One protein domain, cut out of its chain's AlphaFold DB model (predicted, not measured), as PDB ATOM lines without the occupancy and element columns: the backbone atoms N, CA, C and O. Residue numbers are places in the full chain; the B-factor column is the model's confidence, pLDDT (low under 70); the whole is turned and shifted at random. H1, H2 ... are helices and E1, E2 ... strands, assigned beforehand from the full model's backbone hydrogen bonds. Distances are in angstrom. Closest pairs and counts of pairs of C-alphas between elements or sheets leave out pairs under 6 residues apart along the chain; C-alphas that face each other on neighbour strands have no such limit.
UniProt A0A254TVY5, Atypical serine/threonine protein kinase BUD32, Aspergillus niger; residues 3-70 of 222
ATOM      1  N   ALA A   3     118.774 198.053 195.412       96.12
ATOM      2  CA  ALA A   3     118.561 198.128 196.854       96.12
ATOM      3  C   ALA A   3     117.164 198.696 197.140       96.12
ATOM      4  O   ALA A   3     116.846 199.789 196.672       96.12
ATOM      5  N   LYS A   4     116.350 197.969 197.911       95.50
ATOM      6  CA  LYS A   4     115.052 198.444 198.415       95.50
ATOM      7  C   LYS A   4     115.197 198.763 199.898       95.50
ATOM      8  O   LYS A   4     115.574 197.886 200.672       95.50
ATOM      9  N   PHE A   5     114.940 200.014 200.270       94.31
ATOM     10  CA  PHE A   5     115.052 200.511 201.642       94.31
ATOM     11  C   PHE A   5     113.681 200.510 202.321       94.31
ATOM     12  O   PHE A   5     112.692 200.903 201.712       94.31
ATOM     13  N   TYR A   6     113.648 200.114 203.592       93.44
ATOM     14  CA  TYR A   6     112.469 200.137 204.455       93.44
ATOM     15  C   TYR A   6     112.740 201.146 205.546       93.44
ATOM     16  O   TYR A   6     113.371 200.861 206.571       93.44
ATOM     17  N   ASP A   7     112.339 202.367 205.246       89.88
ATOM     18  CA  ASP A   7     112.624 203.518 206.060       89.88
ATOM     19  C   ASP A   7     111.326 204.045 206.686       89.88
ATOM     20  O   ASP A   7     110.544 204.667 205.970       89.88
ATOM     21  N   PRO A   8     111.131 203.897 208.012       87.88
ATOM     22  CA  PRO A   8     109.956 204.410 208.711       87.88
ATOM     23  C   PRO A   8     109.648 205.894 208.455       87.88
ATOM     24  O   PRO A   8     108.492 206.288 208.490       87.88
ATOM     25  N   LEU A   9     110.642 206.748 208.192       84.69
ATOM     26  CA  LEU A   9     110.382 208.177 207.962       84.69
ATOM     27  C   LEU A   9     109.670 208.441 206.631       84.69
ATOM     28  O   LEU A   9     108.937 209.418 206.514       84.69
ATOM     29  N   TYR A  10     109.905 207.580 205.642       79.94
ATOM     30  CA  TYR A  10     109.320 207.675 204.304       79.94
ATOM     31  C   TYR A  10     108.316 206.547 204.047       79.94
ATOM     32  O   TYR A  10     107.917 206.325 202.904       79.94
ATOM     33  N   HIS A  11     107.934 205.809 205.096       74.56
ATOM     34  CA  HIS A  11     107.018 204.687 204.987       74.56
ATOM     35  C   HIS A  11     105.586 205.191 205.079       74.56
ATOM     36  O   HIS A  11     105.078 205.470 206.164       74.56
ATOM     37  N   ASP A  12     104.949 205.313 203.923       65.06
ATOM     38  CA  ASP A  12     103.571 205.770 203.808       65.06
ATOM     39  C   ASP A  12     102.617 204.614 204.147       65.06
ATOM     40  O   ASP A  12     102.274 203.779 203.305       65.06
ATOM     41  N   ARG A  13     102.265 204.481 205.430       62.00
ATOM     42  CA  ARG A  13     101.173 203.607 205.872       62.00
ATOM     43  C   ARG A  13     100.243 204.333 206.832       62.00
ATOM     44  O   ARG A  13     100.677 204.925 207.815       62.00
ATOM     45  N   ASP A  14      98.952 204.125 206.599       58.91
ATOM     46  CA  ASP A  14      97.814 204.558 207.423       58.91
ATOM     47  C   ASP A  14      97.688 203.805 208.769       58.91
ATOM     48  O   ASP A  14      96.716 203.971 209.504       58.91
ATOM     49  N   ASP A  15      98.651 202.947 209.134       58.50
ATOM     50  CA  ASP A  15      98.549 202.057 210.301       58.50
ATOM     51  C   ASP A  15      98.891 202.735 211.646       58.50
ATOM     52  O   ASP A  15      98.974 202.072 212.686       58.50
ATOM     53  N   GLY A  16      99.098 204.055 211.623       67.12
ATOM     54  CA  GLY A  16      99.403 204.902 212.775       67.12
ATOM     55  C   GLY A  16     100.808 204.720 213.361       67.12
ATOM     56  O   GLY A  16     101.208 205.529 214.201       67.12
ATOM     57  N   ASN A  17     101.575 203.702 212.942       85.88
ATOM     58  CA  ASN A  17     102.945 203.472 213.402       85.88
ATOM     59  C   ASN A  17     103.877 203.071 212.239       85.88
ATOM     60  O   ASN A  17     104.079 201.878 211.980       85.88
ATOM     61  N   PRO A  18     104.567 204.048 211.624       86.62
ATOM     62  CA  PRO A  18     105.403 203.792 210.458       86.62
ATOM     63  C   PRO A  18     106.590 202.853 210.734       86.62
ATOM     64  O   PRO A  18     107.069 202.178 209.825       86.62
ATOM     65  N   PHE A  19     107.056 202.747 211.987       88.31
ATOM     66  CA  PHE A  19     108.111 201.795 212.351       88.31
ATOM     67  C   PHE A  19     107.619 200.356 212.261       88.31
ATOM     68  O   PHE A  19     108.318 199.504 211.715       88.31
ATOM     69  N   ARG A  20     106.412 200.090 212.771       88.75
ATOM     70  CA  ARG A  20     105.794 198.765 212.686       88.75
ATOM     71  C   ARG A  20     105.489 198.411 211.234       88.75
ATOM     72  O   ARG A  20     105.762 197.292 210.816       88.75
ATOM     73  N   ALA A  21     104.982 199.365 210.463       88.56
ATOM     74  CA  ALA A  21     104.697 199.187 209.049       88.56
ATOM     75  C   ALA A  21     105.945 198.844 208.217       88.56
ATOM     76  O   ALA A  21     105.899 197.900 207.424       88.56
ATOM     77  N   ALA A  22     107.045 199.577 208.398       91.50
ATOM     78  CA  ALA A  22     108.297 199.311 207.694       91.50
ATOM     79  C   ALA A  22     108.919 197.971 208.125       91.50
ATOM     80  O   ALA A  22     109.426 197.224 207.287       91.50
ATOM     81  N   ASP A  23     108.857 197.644 209.422       92.62
ATOM     82  CA  ASP A  23     109.329 196.363 209.955       92.62
ATOM     83  C   ASP A  23     108.516 195.181 209.411       92.62
ATOM     84  O   ASP A  23     109.101 194.173 209.008       92.62
ATOM     85  N   TYR A  24     107.191 195.330 209.322       92.12
ATOM     86  CA  TYR A  24     106.302 194.342 208.718       92.12
ATOM     87  C   TYR A  24     106.672 194.105 207.252       92.12
ATOM     88  O   TYR A  24     106.967 192.967 206.896       92.12
ATOM     89  N   ASP A  25     106.748 195.160 206.429       94.12
ATOM     90  CA  ASP A  25     107.052 194.999 204.999       94.12
ATOM     91  C   ASP A  25     108.439 194.369 204.790       94.12
ATOM     92  O   ASP A  25     108.598 193.441 203.999       94.12
ATOM     93  N   TYR A  26     109.444 194.805 205.557       96.19
ATOM     94  CA  TYR A  26     110.783 194.220 205.492       96.19
ATOM     95  C   TYR A  26     110.796 192.737 205.880       96.19
ATOM     96  O   TYR A  26     111.430 191.920 205.207       96.19
ATOM     97  N   SER A  27     110.168 192.391 207.006       96.12
ATOM     98  CA  SER A  27     110.242 191.041 207.571       96.12
ATOM     99  C   SER A  27     109.523 190.021 206.693       96.12
ATOM    100  O   SER A  27     110.084 188.948 206.454       96.12
ATOM    101  N   HIS A  28     108.354 190.375 206.158       95.94
ATOM    102  CA  HIS A  28     107.570 189.509 205.279       95.94
ATOM    103  C   HIS A  28     108.250 189.334 203.925       95.94
ATOM    104  O   HIS A  28     108.435 188.203 203.481       95.94
ATOM    105  N   GLU A  29     108.764 190.408 203.321       97.75
ATOM    106  CA  GLU A  29     109.492 190.294 202.057       97.75
ATOM    107  C   GLU A  29     110.770 189.448 202.205       97.75
ATOM    108  O   GLU A  29     111.036 188.565 201.385       97.75
ATOM    109  N   CYS A  30     111.525 189.619 203.298       97.94
ATOM    110  CA  CYS A  30     112.672 188.757 203.600       97.94
ATOM    111  C   CYS A  30     112.274 187.285 203.791       97.94
ATOM    112  O   CYS A  30     113.011 186.391 203.364       97.94
ATOM    113  N   ALA A  31     111.157 187.021 204.472       97.62
ATOM    114  CA  ALA A  31     110.664 185.665 204.692       97.62
ATOM    115  C   ALA A  31     110.221 185.011 203.376       97.62
ATOM    116  O   ALA A  31     110.590 183.863 203.120       97.62
ATOM    117  N   SER A  32     109.544 185.763 202.508       98.12
ATOM    118  CA  SER A  32     109.102 185.307 201.192       98.12
ATOM    119  C   SER A  32     110.274 184.930 200.299       98.12
ATOM    120  O   SER A  32     110.315 183.804 199.811       98.12
ATOM    121  N   TYR A  33     111.312 185.768 200.186       98.25
ATOM    122  CA  TYR A  33     112.509 185.384 199.426       98.25
ATOM    123  C   TYR A  33     113.184 184.120 199.981       98.25
ATOM    124  O   TYR A  33     113.635 183.280 199.203       98.25
ATOM    125  N   LYS A  34     113.230 183.939 201.308       97.50
ATOM    126  CA  LYS A  34     113.778 182.709 201.910       97.50
ATOM    127  C   LYS A  34     112.934 181.476 201.581       97.50
ATOM    128  O   LYS A  34     113.500 180.424 201.295       97.50
ATOM    129  N   ARG A  35     111.604 181.594 201.635       97.38
ATOM    130  CA  ARG A  35     110.659 180.494 201.386       97.38
ATOM    131  C   ARG A  35     110.592 180.109 199.906       97.38
ATOM    132  O   ARG A  35     110.449 178.933 199.591       97.38
ATOM    133  N   LEU A  36     110.751 181.090 199.020       98.00
ATOM    134  CA  LEU A  36     110.625 180.968 197.567       98.00
ATOM    135  C   LEU A  36     111.980 180.837 196.857       98.00
ATOM    136  O   LEU A  36     112.122 181.255 195.710       98.00
ATOM    137  N   SER A  37     112.994 180.274 197.519       97.06
ATOM    138  CA  SER A  37     114.356 180.161 196.973       97.06
ATOM    139  C   SER A  37     114.416 179.470 195.605       97.06
ATOM    140  O   SER A  37     115.202 179.875 194.755       97.06
ATOM    141  N   GLU A  38     113.552 178.481 195.365       96.94
ATOM    142  CA  GLU A  38     113.447 177.743 194.096       96.94
ATOM    143  C   GLU A  38     112.887 178.582 192.931       96.94
ATOM    144  O   GLU A  38     113.085 178.225 191.773       96.94
ATOM    145  N   LEU A  39     112.198 179.690 193.221       97.62
ATOM    146  CA  LEU A  39     111.568 180.561 192.215       97.62
ATOM    147  C   LEU A  39     112.426 181.787 191.868       97.62
ATOM    148  O   LEU A  39     112.089 182.568 190.974       97.62
ATOM    149  N   GLN A  40     113.527 181.983 192.593       97.69
ATOM    150  CA  GLN A  40     114.422 183.117 192.410       97.69
ATOM    151  C   GLN A  40     115.171 183.040 191.076       97.69
ATOM    152  O   GLN A  40     115.803 182.038 190.750       97.69
ATOM    153  N   GLY A  41     115.145 184.136 190.318       94.38
ATOM    154  CA  GLY A  41     115.734 184.221 188.979       94.38
ATOM    155  C   GLY A  41     114.849 183.647 187.870       94.38
ATOM    156  O   GLY A  41     115.227 183.722 186.705       94.38
ATOM    157  N   SER A  42     113.671 183.114 188.209       94.56
ATOM    158  CA  SER A  42     112.635 182.723 187.252       94.56
ATOM    159  C   SER A  42     111.398 183.601 187.449       94.56
ATOM    160  O   SER A  42     111.335 184.681 186.862       94.56
ATOM    161  N   ALA A  43     110.478 183.196 188.322       96.81
ATOM    162  CA  ALA A  43     109.209 183.876 188.580       96.81
ATOM    163  C   ALA A  43     109.329 185.068 189.543       96.81
ATOM    164  O   ALA A  43     108.465 185.941 189.548       96.81
ATOM    165  N   ILE A  44     110.394 185.122 190.352       98.12
ATOM    166  CA  ILE A  44     110.682 186.237 191.266       98.12
ATOM    167  C   ILE A  44     112.153 186.672 191.126       98.12
ATOM    168  O   ILE A  44     112.974 185.894 190.625       98.12
ATOM    169  N   PRO A  45     112.538 187.885 191.563       97.88
ATOM    170  CA  PRO A  45     113.931 188.328 191.542       97.88
ATOM    171  C   PRO A  45     114.856 187.417 192.361       97.88
ATOM    172  O   PRO A  45     114.456 186.860 193.384       97.88
ATOM    173  N   GLN A  46     116.129 187.311 191.982       97.88
ATOM    174  CA  GLN A  46     117.136 186.774 192.905       97.88
ATOM    175  C   GLN A  46     117.310 187.679 194.128       97.88
ATOM    176  O   GLN A  46     117.395 188.899 193.995       97.88
ATOM    177  N   SER A  47     117.407 187.087 195.317       97.62
ATOM    178  CA  SER A  47     117.749 187.778 196.557       97.62
ATOM    179  C   SER A  47     119.236 187.617 196.850       97.62
ATOM    180  O   SER A  47     119.754 186.505 196.930       97.62
ATOM    181  N   PHE A  48     119.929 188.736 197.042       97.62
ATOM    182  CA  PHE A  48     121.344 188.769 197.416       97.62
ATOM    183  C   PHE A  48     121.553 188.950 198.922       97.62
ATOM    184  O   PHE A  48     122.679 188.839 199.401       97.62
ATOM    185  N   GLY A  49     120.480 189.209 199.672       96.25
ATOM    186  CA  GLY A  49     120.504 189.273 201.127       96.25
ATOM    187  C   GLY A  49     119.702 190.432 201.708       96.25
ATOM    188  O   GLY A  49     119.195 191.309 201.006       96.25
ATOM    189  N   SER A  50     119.623 190.422 203.035       97.25
ATOM    190  CA  SER A  50     118.954 191.424 203.860       97.25
ATOM    191  C   SER A  50     119.967 192.076 204.800       97.25
ATOM    192  O   SER A  50     120.770 191.370 205.415       97.25
ATOM    193  N   TYR A  51     119.925 193.398 204.938       96.44
ATOM    194  CA  TYR A  51     120.955 194.180 205.614       96.44
ATOM    195  C   TYR A  51     120.350 195.281 206.486       96.44
ATOM    196  O   TYR A  51     119.259 195.788 206.227       96.44
ATOM    197  N   THR A  52     121.120 195.709 207.484       95.25
ATOM    198  CA  THR A  52     120.854 196.932 208.245       95.25
ATOM    199  C   THR A  52     121.943 197.942 207.926       95.25
ATOM    200  O   THR A  52     123.106 197.753 208.286       95.25
ATOM    201  N   PHE A  53     121.563 199.025 207.261       91.25
ATOM    202  CA  PHE A  53     122.424 200.162 206.990       91.25
ATOM    203  C   PHE A  53     122.394 201.125 208.178       91.25
ATOM    204  O   PHE A  53     121.326 201.526 208.642       91.25
ATOM    205  N   LYS A  54     123.572 201.480 208.689       92.62
ATOM    206  CA  LYS A  54     123.728 202.458 209.768       92.62
ATOM    207  C   LYS A  54     124.230 203.761 209.167       92.62
ATOM    208  O   LYS A  54     125.235 203.752 208.462       92.62
ATOM    209  N   THR A  55     123.541 204.856 209.452       88.25
ATOM    210  CA  THR A  55     123.890 206.197 208.975       88.25
ATOM    211  C   THR A  55     123.611 207.228 210.057       88.25
ATOM    212  O   THR A  55     122.968 206.920 211.057       88.25
ATOM    213  N   GLU A  56     124.058 208.455 209.841       88.44
ATOM    214  CA  GLU A  56     123.675 209.613 210.644       88.44
ATOM    215  C   GLU A  56     122.902 210.597 209.759       88.44
ATOM    216  O   GLU A  56     123.271 210.811 208.603       88.44
ATOM    217  N   ILE A  57     121.806 211.152 210.279       81.56
ATOM    218  CA  ILE A  57     121.042 212.243 209.652       81.56
ATOM    219  C   ILE A  57     120.907 213.333 210.713       81.56
ATOM    220  O   ILE A  57     120.465 213.045 211.823       81.56
ATOM    221  N   ASP A  58     121.351 214.551 210.403       85.69
ATOM    222  CA  ASP A  58     121.353 215.698 211.326       85.69
ATOM    223  C   ASP A  58     122.016 215.409 212.688       85.69
ATOM    224  O   ASP A  58     121.582 215.882 213.734       85.69
ATOM    225  N   GLY A  59     123.079 214.596 212.688       86.25
ATOM    226  CA  GLY A  59     123.806 214.206 213.904       86.25
ATOM    227  C   GLY A  59     123.116 213.131 214.750       86.25
ATOM    228  O   GLY A  59     123.618 212.778 215.817       86.25
ATOM    229  N   HIS A  60     121.991 212.577 214.286       84.06
ATOM    230  CA  HIS A  60     121.296 211.484 214.955       84.06
ATOM    231  C   HIS A  60     121.604 210.136 214.284       84.06
ATOM    232  O   HIS A  60     121.376 209.985 213.077       84.06
ATOM    233  N   PRO A  61     122.091 209.133 215.042       86.88
ATOM    234  CA  PRO A  61     122.353 207.809 214.503       86.88
ATOM    235  C   PRO A  61     121.047 207.121 214.133       86.88
ATOM    236  O   PRO A  61     120.046 207.174 214.852       86.88
ATOM    237  N   ARG A  62     121.079 206.422 213.006       85.75
ATOM    238  CA  ARG A  62     119.901 205.847 212.382       85.75
ATOM    239  C   ARG A  62     120.202 204.498 211.768       85.75
ATOM    240  O   ARG A  62     121.270 204.272 211.201       85.75
ATOM    241  N   GLN A  63     119.228 203.605 211.872       90.56
ATOM    242  CA  GLN A  63     119.278 202.284 211.265       90.56
ATOM    243  C   GLN A  63     118.156 202.178 210.243       90.56
ATOM    244  O   GLN A  63     116.993 202.389 210.580       90.56
ATOM    245  N   VAL A  64     118.515 201.858 209.007       91.62
ATOM    246  CA  VAL A  64     117.572 201.637 207.911       91.62
ATOM    247  C   VAL A  64     117.765 200.216 207.422       91.62
ATOM    248  O   VAL A  64     118.890 199.790 207.150       91.62
ATOM    249  N   ARG A  65     116.677 199.458 207.338       95.69
ATOM    250  CA  ARG A  65     116.725 198.098 206.809       95.69
ATOM    251  C   ARG A  65     116.633 198.136 205.294       95.69
ATOM    252  O   ARG A  65     115.955 198.995 204.736       95.69
ATOM    253  N   LEU A  66     117.320 197.222 204.625       96.38
ATOM    254  CA  LEU A  66     117.247 197.093 203.176       96.38
ATOM    255  C   LEU A  66     117.420 195.646 202.737       96.38
ATOM    256  O   LEU A  66     118.037 194.840 203.436       96.38
ATOM    257  N   ILE A  67     116.932 195.346 201.541       97.75
ATOM    258  CA  ILE A  67     117.263 194.114 200.825       97.75
ATOM    259  C   ILE A  67     117.978 194.449 199.520       97.75
ATOM    260  O   ILE A  67     117.752 195.507 198.924       97.75
ATOM    261  N   LEU A  68     118.841 193.536 199.085       98.12
ATOM    262  CA  LEU A  68     119.465 193.580 197.769       98.12
ATOM    263  C   LEU A  68     118.857 192.486 196.902       98.12
ATOM    264  O   LEU A  68     118.889 191.316 197.279       98.12
ATOM    265  N   ILE A  69     118.327 192.866 195.743       98.00
ATOM    266  CA  ILE A  69     117.667 191.943 194.813       98.00
ATOM    267  C   ILE A  69     118.135 192.154 193.369       98.00
ATOM    268  O   ILE A  69     118.786 193.153 193.033       98.00
ATOM    269  N   GLU A  70     117.843 191.187 192.502       97.31
ATOM    270  CA  GLU A  70     118.077 191.242 191.061       97.31
ATOM    271  C   GLU A  70     117.512 192.537 190.472       97.31
ATOM    272  O   GLU A  70     116.439 193.010 190.839       97.31
TER     273      GLU A  70
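AT A GLANCE: This is residues 3 to 70 of the 222 residues of the protein "Atypical serine/threonine protein kinase BUD32" of Aspergillus niger (UniProt A0A254TVY5). One long helix, H1, lies lengthwise over one face of a narrow, strongly twisted sheet whose other face is bare. The sheet is mostly the long hairpin E2 and E3, with the short strand E1 beside E3, and the hairpin's tip, residues 56 to 61, sticks out free. The printed part has 68 residues with one named helix and three named strands, in the chain order E1, H1, E2, E3; the sheet's order is E1, E3, E2, antiparallel, and the class is mixed, helices and strands. The whole is flat and only just loose, close to compact, with a radius of gyration of the C-alphas of 13.5 A and spans of 41 by 26 by 14 A.

IN THESE COORDINATES: E1 is residues 3 to 6, 9.9 A long, beginning at C-alpha 3 (118.561, 198.128, 196.854). H1 is residues 18 to 35, 25.5 A. E2 is residues 47 to 57, 27.9 A, and bends by 51 degrees at residue 50. E3 is residues 60 to 69, 28.3 A, ending at C-alpha 69 (117.667, 191.943, 194.813).

HOW THE PARTS SIT: Edge strand E1 is antiparallel to inner strand E3, with N 6 and O 65 within hydrogen-bond range at 2.8 A. E3 and E2 form a hairpin, with N 53 and O 64 at 2.8 A. H1 is on the sheet at a height of 9.4 A, over E3 and E2, along the strands at 11 degrees to E2 on the local plane. The closest C-alphas of H1 and E1 are those of Ala 22 and Tyr 6, 5.3 A apart. E1, H1 and E2 make a split strand-helix-strand unit, E3 between its two strands, with a right-handed crossover; H1 on one face of the sheet gives two layers. In H1 every O i to N i+4 pair is within hydrogen-bond range.

THE WHOLE: The two C-alphas farthest apart, those of Glu 38 and Gly 59, are 42.8 A apart. The printed part has no cut. The links E1 to H1 and H1 to E2 are long, 11 residues each. Residues 12 to 16 have pLDDT under 70.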